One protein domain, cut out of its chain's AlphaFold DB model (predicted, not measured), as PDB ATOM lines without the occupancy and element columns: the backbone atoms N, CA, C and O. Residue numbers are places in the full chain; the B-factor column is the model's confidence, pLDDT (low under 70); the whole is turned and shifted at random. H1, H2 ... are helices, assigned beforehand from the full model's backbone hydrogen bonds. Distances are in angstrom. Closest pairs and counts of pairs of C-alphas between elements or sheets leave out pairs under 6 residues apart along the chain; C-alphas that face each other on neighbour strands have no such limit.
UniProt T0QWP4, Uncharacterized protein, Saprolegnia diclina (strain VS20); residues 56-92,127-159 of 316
ATOM      1  N   THR A  56     145.221 150.081 156.639       56.09
ATOM      2  CA  THR A  56     144.431 151.285 156.843       56.09
ATOM      3  C   THR A  56     143.691 151.090 158.157       56.09
ATOM      4  O   THR A  56     142.968 150.108 158.320       56.09
ATOM      5  N   LEU A  57     143.941 151.987 159.121       56.75
ATOM      6  CA  LEU A  57     143.297 151.949 160.432       56.75
ATOM      7  C   LEU A  57     141.808 151.670 160.211       56.75
ATOM      8  O   LEU A  57     141.148 152.473 159.540       56.75
ATOM      9  N   ASN A  58     141.317 150.525 160.702       65.12
ATOM     10  CA  ASN A  58     139.934 150.115 160.483       65.12
ATOM     11  C   ASN A  58     139.025 151.289 160.893       65.12
ATOM     12  O   ASN A  58     139.279 151.951 161.900       65.12
ATOM     13  N   LYS A  59     138.003 151.602 160.091       68.75
ATOM     14  CA  LYS A  59     137.089 152.739 160.297       68.75
ATOM     15  C   LYS A  59     136.567 152.847 161.733       68.75
ATOM     16  O   LYS A  59     136.430 153.947 162.258       68.75
ATOM     17  N   TYR A  60     136.365 151.715 162.402       62.84
ATOM     18  CA  TYR A  60     135.937 151.690 163.796       62.84
ATOM     19  C   TYR A  60     137.042 152.076 164.786       62.84
ATOM     20  O   TYR A  60     136.729 152.643 165.823       62.84
ATOM     21  N   VAL A  61     138.319 151.859 164.454       67.75
ATOM     22  CA  VAL A  61     139.463 152.410 165.203       67.75
ATOM     23  C   VAL A  61     139.464 153.933 165.087       67.75
ATOM     24  O   VAL A  61     139.602 154.621 166.092       67.75
ATOM     25  N   ARG A  62     139.232 154.483 163.884       70.62
ATOM     26  CA  ARG A  62     139.120 155.943 163.695       70.62
ATOM     27  C   ARG A  62     137.951 156.520 164.494       70.62
ATOM     28  O   ARG A  62     138.121 157.518 165.189       70.62
ATOM     29  N   LEU A  63     136.788 155.869 164.441       71.31
ATOM     30  CA  LEU A  63     135.615 156.281 165.211       71.31
ATOM     31  C   LEU A  63     135.849 156.142 166.724       71.31
ATOM     32  O   LEU A  63     135.464 157.031 167.476       71.31
ATOM     33  N   ALA A  64     136.537 155.092 167.178       70.19
ATOM     34  CA  ALA A  64     136.914 154.919 168.581       70.19
ATOM     35  C   ALA A  64     137.810 156.062 169.082       70.19
ATOM     36  O   ALA A  64     137.558 156.593 170.163       70.19
ATOM     37  N   VAL A  65     138.780 156.502 168.271       74.50
ATOM     38  CA  VAL A  65     139.631 157.668 168.569       74.50
ATOM     39  C   VAL A  65     138.796 158.948 168.669       74.50
ATOM     40  O   VAL A  65     138.919 159.676 169.650       74.50
ATOM     41  N   VAL A  66     137.892 159.200 167.712       74.50
ATOM     42  CA  VAL A  66     136.982 160.367 167.743       74.50
ATOM     43  C   VAL A  66     136.079 160.349 168.982       74.50
ATOM     44  O   VAL A  66     135.802 161.391 169.571       74.50
ATOM     45  N   LEU A  67     135.639 159.165 169.407       71.81
ATOM     46  CA  LEU A  67     134.803 158.980 170.592       71.81
ATOM     47  C   LEU A  67     135.595 158.985 171.915       71.81
ATOM     48  O   LEU A  67     134.968 158.883 172.977       71.81
ATOM     49  N   GLY A  68     136.929 159.114 171.866       74.31
ATOM     50  CA  GLY A  68     137.818 159.126 173.031       74.31
ATOM     51  C   GLY A  68     137.876 157.787 173.773       74.31
ATOM     52  O   GLY A  68     137.904 157.770 175.000       74.31
ATOM     53  N   ILE A  69     137.797 156.669 173.050       69.94
ATOM     54  CA  ILE A  69     137.785 155.319 173.626       69.94
ATOM     55  C   ILE A  69     139.221 154.813 173.753       69.94
ATOM     56  O   ILE A  69     139.903 154.625 172.747       69.94
ATOM     57  N   ASP A  70     139.648 154.551 174.987       67.75
ATOM     58  CA  ASP A  70     140.953 153.958 175.272       67.75
ATOM     59  C   ASP A  70     140.945 152.446 174.977       67.75
ATOM     60  O   ASP A  70     139.952 151.749 175.224       67.75
ATOM     61  N   MET A  71     142.030 151.933 174.398       58.78
ATOM     62  CA  MET A  71     142.083 150.614 173.749       58.78
ATOM     63  C   MET A  71     143.192 149.724 174.333       58.78
ATOM     64  O   MET A  71     144.179 149.450 173.651       58.78
ATOM     65  N   PRO A  72     143.064 149.233 175.578       60.16
ATOM     66  CA  PRO A  72     144.027 148.274 176.108       60.16
ATOM     67  C   PRO A  72     143.923 146.919 175.385       60.16
ATOM     68  O   PRO A  72     142.821 146.485 175.009       60.16
ATOM     69  N   GLU A  73     145.069 146.246 175.224       53.69
ATOM     70  CA  GLU A  73     145.164 144.826 174.861       53.69
ATOM     71  C   GLU A  73     144.514 143.991 175.970       53.69
ATOM     72  O   GLU A  73     144.998 143.945 177.100       53.69
ATOM     73  N   VAL A  74     143.383 143.357 175.672       58.56
ATOM     74  CA  VAL A  74     142.662 142.493 176.614       58.56
ATOM     75  C   VAL A  74     142.120 141.295 175.842       58.56
ATOM     76  O   VAL A  74     141.734 141.433 174.681       58.56
ATOM     77  N   ASP A  75     142.056 140.138 176.506       67.75
ATOM     78  CA  ASP A  75     141.286 138.977 176.055       67.75
ATOM     79  C   ASP A  75     139.844 139.391 175.720       67.75
ATOM     80  O   ASP A  75     139.039 139.761 176.584       67.75
ATOM     81  N   LEU A  76     139.556 139.362 174.425       62.94
ATOM     82  CA  LEU A  76     138.371 139.925 173.804       62.94
ATOM     83  C   LEU A  76     137.080 139.257 174.253       62.94
ATOM     84  O   LEU A  76     136.093 139.953 174.476       62.94
ATOM     85  N   VAL A  77     137.072 137.937 174.422       61.66
ATOM     86  CA  VAL A  77     135.844 137.200 174.750       61.66
ATOM     87  C   VAL A  77     135.452 137.455 176.205       61.66
ATOM     88  O   VAL A  77     134.316 137.843 176.484       61.66
ATOM     89  N   ALA A  78     136.416 137.353 177.123       66.50
ATOM     90  CA  ALA A  78     136.198 137.642 178.538       66.50
ATOM     91  C   ALA A  78     135.904 139.132 178.797       66.50
ATOM     92  O   ALA A  78     135.191 139.472 179.742       66.50
ATOM     93  N   ALA A  79     136.449 140.048 177.990       67.44
ATOM     94  CA  ALA A  79     136.065 141.461 178.024       67.44
ATOM     95  C   ALA A  79     134.614 141.659 177.552       67.44
ATOM     96  O   ALA A  79     133.845 142.311 178.252       67.44
ATOM     97  N   CYS A  80     134.211 141.019 176.447       67.94
ATOM     98  CA  CYS A  80     132.854 141.123 175.905       67.94
ATOM     99  C   CYS A  80     131.780 140.694 176.907       67.94
ATOM    100  O   CYS A  80     130.812 141.420 177.142       67.94
ATOM    101  N   GLU A  81     131.947 139.522 177.518       70.38
ATOM    102  CA  GLU A  81     130.973 139.020 178.488       70.38
ATOM    103  C   GLU A  81     130.903 139.903 179.732       70.38
ATOM    104  O   GLU A  81     129.806 140.192 180.211       70.38
ATOM    105  N   ARG A  82     132.049 140.397 180.217       77.38
ATOM    106  CA  ARG A  82     132.098 141.311 181.365       77.38
ATOM    107  C   ARG A  82     131.466 142.659 181.063       77.38
ATOM    108  O   ARG A  82     130.734 143.153 181.910       77.38
ATOM    109  N   ASP A  83     131.706 143.243 179.896       76.81
ATOM    110  CA  ASP A  83     131.164 144.555 179.537       76.81
ATOM    111  C   ASP A  83     129.645 144.501 179.358       76.81
ATOM    112  O   ASP A  83     128.928 145.345 179.901       76.81
ATOM    113  N   VAL A  84     129.140 143.479 178.656       75.00
ATOM    114  CA  VAL A  84     127.695 143.264 178.496       75.00
ATOM    115  C   VAL A  84     127.058 142.951 179.842       75.00
ATOM    116  O   VAL A  84     126.070 143.588 180.194       75.00
ATOM    117  N   ALA A  85     127.635 142.048 180.639       75.06
ATOM    118  CA  ALA A  85     127.121 141.757 181.975       75.06
ATOM    119  C   ALA A  85     127.163 142.996 182.878       75.06
ATOM    120  O   ALA A  85     126.210 143.242 183.614       75.06
ATOM    121  N   ALA A  86     128.212 143.819 182.805       75.94
ATOM    122  CA  ALA A  86     128.331 145.047 183.581       75.94
ATOM    123  C   ALA A  86     127.325 146.113 183.139       75.94
ATOM    124  O   ALA A  86     126.830 146.842 183.996       75.94
ATOM    125  N   LEU A  87     127.008 146.214 181.843       70.81
ATOM    126  CA  LEU A  87     125.930 147.070 181.341       70.81
ATOM    127  C   LEU A  87     124.568 146.538 181.790       70.81
ATOM    128  O   LEU A  87     123.793 147.280 182.381       70.81
ATOM    129  N   CYS A  88     124.291 145.248 181.610       69.00
ATOM    130  CA  CYS A  88     123.043 144.629 182.059       69.00
ATOM    131  C   CYS A  88     122.845 144.747 183.580       69.00
ATOM    132  O   CYS A  88     121.734 145.000 184.035       69.00
ATOM    133  N   THR A  89     123.916 144.623 184.370       68.06
ATOM    134  CA  THR A  89     123.873 144.753 185.836       68.06
ATOM    135  C   THR A  89     123.700 146.209 186.264       68.06
ATOM    136  O   THR A  89     122.910 146.489 187.163       68.06
ATOM    137  N   ARG A  90     124.386 147.159 185.610       62.62
ATOM    138  CA  ARG A  90     124.201 148.602 185.861       62.62
ATOM    139  C   ARG A  90     122.830 149.114 185.423       62.62
ATOM    140  O   ARG A  90     122.380 150.141 185.920       62.62
ATOM    141  N   HIS A  91     122.180 148.416 184.498       56.81
ATOM    142  CA  HIS A  91     120.925 148.824 183.876       56.81
ATOM    143  C   HIS A  91     119.833 147.781 184.089       56.81
ATOM    144  O   HIS A  91     119.098 147.476 183.150       56.81
ATOM    145  N   GLN A  92     119.737 147.224 185.303       54.38
ATOM    146  CA  GLN A  92     118.673 146.279 185.631       54.38
ATOM    147  C   GLN A  92     117.311 146.873 185.237       54.38
ATOM    148  O   GLN A  92     116.934 147.927 185.762       54.38
ATOM    149  N   SER A 127     115.753 150.954 180.502       74.88
ATOM    150  CA  SER A 127     117.171 150.751 180.239       74.88
ATOM    151  C   SER A 127     117.843 152.097 180.243       74.88
ATOM    152  O   SER A 127     117.341 153.069 179.684       74.88
ATOM    153  N   THR A 128     119.002 152.120 180.869       76.31
ATOM    154  CA  THR A 128     119.910 153.254 180.842       76.31
ATOM    155  C   THR A 128     120.980 153.062 179.760       76.31
ATOM    156  O   THR A 128     121.838 153.927 179.617       76.31
ATOM    157  N   VAL A 129     120.915 151.970 178.979       85.88
ATOM    158  CA  VAL A 129     121.745 151.784 177.782       85.88
ATOM    159  C   VAL A 129     121.377 152.856 176.768       85.88
ATOM    160  O   VAL A 129     120.229 152.937 176.327       85.88
ATOM    161  N   THR A 130     122.360 153.651 176.367       87.94
ATOM    162  CA  THR A 130     122.201 154.696 175.356       87.94
ATOM    163  C   THR A 130     122.744 154.253 173.998       87.94
ATOM    164  O   THR A 130     123.542 153.320 173.884       87.94
ATOM    165  N   ALA A 131     122.364 154.975 172.940       89.19
ATOM    166  CA  ALA A 131     122.970 154.834 171.615       89.19
ATOM    167  C   ALA A 131     124.502 154.988 171.661       89.19
ATOM    168  O   ALA A 131     125.231 154.275 170.970       89.19
ATOM    169  N   ARG A 132     124.995 155.883 172.525       88.88
ATOM    170  CA  ARG A 132     126.424 156.112 172.742       88.88
ATOM    171  C   ARG A 132     127.119 154.911 173.377       88.88
ATOM    172  O   ARG A 132     128.247 154.620 172.993       88.88
ATOM    173  N   ASP A 133     126.472 154.214 174.307       88.44
ATOM    174  CA  ASP A 133     127.040 153.009 174.928       88.44
ATOM    175  C   ASP A 133     127.170 151.878 173.907       88.44
ATOM    176  O   ASP A 133     128.226 151.256 173.804       88.44
ATOM    177  N   VAL A 134     126.137 151.688 173.080       90.06
ATOM    178  CA  VAL A 134     126.134 150.726 171.965       90.06
ATOM    179  C   VAL A 134     127.262 151.035 170.978       90.06
ATOM    180  O   VAL A 134     128.030 150.143 170.620       90.06
ATOM    181  N   LEU A 135     127.404 152.302 170.570       89.62
ATOM    182  CA  LEU A 135     128.483 152.746 169.682       89.62
ATOM    183  C   LEU A 135     129.856 152.530 170.303       89.62
ATOM    184  O   LEU A 135     130.747 152.027 169.626       89.62
ATOM    185  N   ARG A 136     130.037 152.902 171.575       87.44
ATOM    186  CA  ARG A 136     131.310 152.729 172.276       87.44
ATOM    187  C   ARG A 136     131.718 151.267 172.303       87.44
ATOM    188  O   ARG A 136     132.826 150.954 171.880       87.44
ATOM    189  N   LEU A 137     130.815 150.392 172.730       87.81
ATOM    190  CA  LEU A 137     131.053 148.954 172.801       87.81
ATOM    191  C   LEU A 137     131.376 148.385 171.414       87.81
ATOM    192  O   LEU A 137     132.416 147.759 171.213       87.81
ATOM    193  N   GLY A 138     130.530 148.697 170.432       89.00
ATOM    194  CA  GLY A 138     130.694 148.232 169.064       89.00
ATOM    195  C   GLY A 138     132.006 148.691 168.421       89.00
ATOM    196  O   GLY A 138     132.734 147.876 167.853       89.00
ATOM    197  N   CYS A 139     132.357 149.974 168.549       85.19
ATOM    198  CA  CYS A 139     133.610 150.509 168.012       85.19
ATOM    199  C   CYS A 139     134.823 149.904 168.713       85.19
ATOM    200  O   CYS A 139     135.798 149.569 168.050       85.19
ATOM    201  N   SER A 140     134.755 149.726 170.035       83.75
ATOM    202  CA  SER A 140     135.837 149.138 170.825       83.75
ATOM    203  C   SER A 140     136.135 147.695 170.392       83.75
ATOM    204  O   SER A 140     137.299 147.305 170.291       83.75
ATOM    205  N   TYR A 141     135.114 146.895 170.075       84.62
ATOM    206  CA  TYR A 141     135.310 145.527 169.576       84.62
ATOM    207  C   TYR A 141     135.784 145.479 168.131       84.62
ATOM    208  O   TYR A 141     136.712 144.737 167.811       84.62
ATOM    209  N   ALA A 142     135.210 146.309 167.265       85.62
ATOM    210  CA  ALA A 142     135.629 146.359 165.871       85.62
ATOM    211  C   ALA A 142     137.074 146.855 165.729       85.62
ATOM    212  O   ALA A 142     137.834 146.351 164.903       85.62
ATOM    213  N   ALA A 143     137.484 147.802 166.573       81.12
ATOM    214  CA  ALA A 143     138.845 148.305 166.604       81.12
ATOM    215  C   ALA A 143     139.862 147.244 167.069       81.12
ATOM    216  O   ALA A 143     141.025 147.297 166.681       81.12
ATOM    217  N   ARG A 144     139.414 146.247 167.839       80.94
ATOM    218  CA  ARG A 144     140.193 145.064 168.231       80.94
ATOM    219  C   ARG A 144     140.085 143.897 167.235       80.94
ATOM    220  O   ARG A 144     140.537 142.795 167.525       80.94
ATOM    221  N   GLY A 145     139.495 144.129 166.061       81.62
ATOM    222  CA  GLY A 145     139.468 143.169 164.960       81.62
ATOM    223  C   GLY A 145     138.302 142.179 164.975       81.62
ATOM    224  O   GLY A 145     138.314 141.247 164.173       81.62
ATOM    225  N   LEU A 146     137.286 142.358 165.830       83.19
ATOM    226  CA  LEU A 146     136.106 141.487 165.785       83.19
ATOM    227  C   LEU A 146     135.295 141.727 164.502       83.19
ATOM    228  O   LEU A 146     135.032 142.883 164.155       83.19
ATOM    229  N   PRO A 147     134.832 140.660 163.821       86.88
ATOM    230  CA  PRO A 147     133.909 140.798 162.702       86.88
ATOM    231  C   PRO A 147     132.605 141.469 163.142       86.88
ATOM    232  O   PRO A 147     132.052 141.124 164.188       86.88
ATOM    233  N   VAL A 148     132.058 142.367 162.318       87.62
ATOM    234  CA  VAL A 148     130.820 143.104 162.639       87.62
ATOM    235  C   VAL A 148     129.648 142.163 162.917       87.62
ATOM    236  O   VAL A 148     128.894 142.401 163.854       87.62
ATOM    237  N   ALA A 149     129.548 141.035 162.212       88.06
ATOM    238  CA  ALA A 149     128.553 140.004 162.508       88.06
ATOM    239  C   ALA A 149     128.652 139.471 163.953       88.06
ATOM    240  O   ALA A 149     127.635 139.283 164.618       88.06
ATOM    241  N   THR A 150     129.872 139.278 164.468       86.50
ATOM    242  CA  THR A 150     130.100 138.847 165.861       86.50
ATOM    243  C   THR A 150     129.725 139.955 166.839       86.50
ATOM    244  O   THR A 150     129.063 139.700 167.841       86.50
ATOM    245  N   ILE A 151     130.083 141.201 166.525       89.62
ATOM    246  CA  ILE A 151     129.726 142.368 167.341       89.62
ATOM    247  C   ILE A 151     128.210 142.527 167.410       89.62
ATOM    248  O   ILE A 151     127.666 142.710 168.491       89.62
ATOM    249  N   ASN A 152     127.513 142.395 166.284       92.12
ATOM    250  CA  ASN A 152     126.062 142.495 166.226       92.12
ATOM    251  C   ASN A 152     125.378 141.367 167.007       92.12
ATOM    252  O   ASN A 152     124.408 141.639 167.704       92.12
ATOM    253  N   ALA A 153     125.919 140.144 166.999       88.88
ATOM    254  CA  ALA A 153     125.426 139.063 167.857       88.88
ATOM    255  C   ALA A 153     125.596 139.364 169.361       88.88
ATOM    256  O   ALA A 153     124.780 138.939 170.181       88.88
ATOM    257  N   ILE A 154     126.636 140.115 169.739       87.31
ATOM    258  CA  ILE A 154     126.833 140.593 171.115       87.31
ATOM    259  C   ILE A 154     125.847 141.728 171.431       87.31
ATOM    260  O   ILE A 154     125.170 141.688 172.459       87.31
ATOM    261  N   LEU A 155     125.737 142.721 170.542       90.00
ATOM    262  CA  LEU A 155     124.847 143.875 170.695       90.00
ATOM    263  C   LEU A 155     123.366 143.491 170.706       90.00
ATOM    264  O   LEU A 155     122.583 144.170 171.366       90.00
ATOM    265  N   ASP A 156     122.983 142.386 170.066       89.44
ATOM    266  CA  ASP A 156     121.612 141.869 170.090       89.44
ATOM    267  C   ASP A 156     121.139 141.500 171.509       89.44
ATOM    268  O   ASP A 156     119.944 141.489 171.808       89.44
ATOM    269  N   ARG A 157     122.063 141.287 172.453       86.25
ATOM    270  CA  ARG A 157     121.732 141.099 173.877       86.25
ATOM    271  C   ARG A 157     121.339 142.402 174.571       86.25
ATOM    272  O   ARG A 157     120.669 142.366 175.600       86.25
ATOM    273  N   LEU A 158     121.725 143.549 174.016       87.12
ATOM    274  CA  LEU A 158     121.357 144.860 174.534       87.12
ATOM    275  C   LEU A 158     119.965 145.257 174.044       87.12
ATOM    276  O   LEU A 158     119.398 144.701 173.102       87.12
ATOM    277  N   THR A 159     119.352 146.207 174.737       89.00
ATOM    278  CA  THR A 159     118.065 146.772 174.332       89.00
ATOM    279  C   THR A 159     118.084 148.262 174.610       89.00
ATOM    280  O   THR A 159     118.315 148.696 175.743       89.00
TER     281      THR A 159
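This is residues 56 to 92 and 127 to 159 of the 316 residues of an uncharacterized protein of Saprolegnia diclina (strain VS20) (UniProt T0QWP4). Three helices, H2, H3 and H4, run roughly lengthwise with their centres in a triangle: H3 and H4 make a helical hairpin, H2 runs beside it with a looser fit, and short H1 packs slantwise on H3 near Ala 143. The 70 printed residues hold four named helices, H1, H2, H3 and H4 in chain order, and no named strand; the class is all helix. The whole is compact, with a radius of gyration of the C-alphas of 11.6 A, yet elongated, spanning 39 by 22 by 22 A.

H1, residues 59 to 66, touches H3, residues 131 to 143, at a steep tilt of 57 degrees, opposite ways; their closest C-alphas, Val 61 and Ala 143, are 4.4 A apart. H2, residues 76 to 90, is close to H3 but not clearly touching, at a shallow tilt of 10 degrees, opposite ways; the closest C-alphas, Leu 76 and Tyr 141, are 7.7 A apart. H3 touches H4, residues 148 to 155, at a steep tilt of 41 degrees, opposite ways; the closest C-alphas, Gly 138 and Ile 151, are 6.2 A apart. H2 and H4 are close but not clearly touching, with the closest C-alphas, Cys 80 and Ile 154, 7.7 A apart. H1 is apart from H2 and H4. In H1, H2, H3 and H4 every O i to N i+4 pair is within hydrogen-bond range.

H1 begins at C-alpha 59, (137.089, 152.739, 160.297). H2 is 20.5 A long and H3 17.9 A. H4 ends at C-alpha 155, (124.847, 143.875, 170.695).

The C-alphas farthest apart, Thr 56 and Gln 92, are 39.0 A apart. Residues 93 to 126 are not printed, and C-alphas 92 and 127 are 7.2 A apart across this cut. The link from H1 to H2 is short and that from H3 to H4 tight. The mean pLDDT of the printed part is 76.1; residues 56 to 61, 69 to 80 and 88 to 92 are under 70.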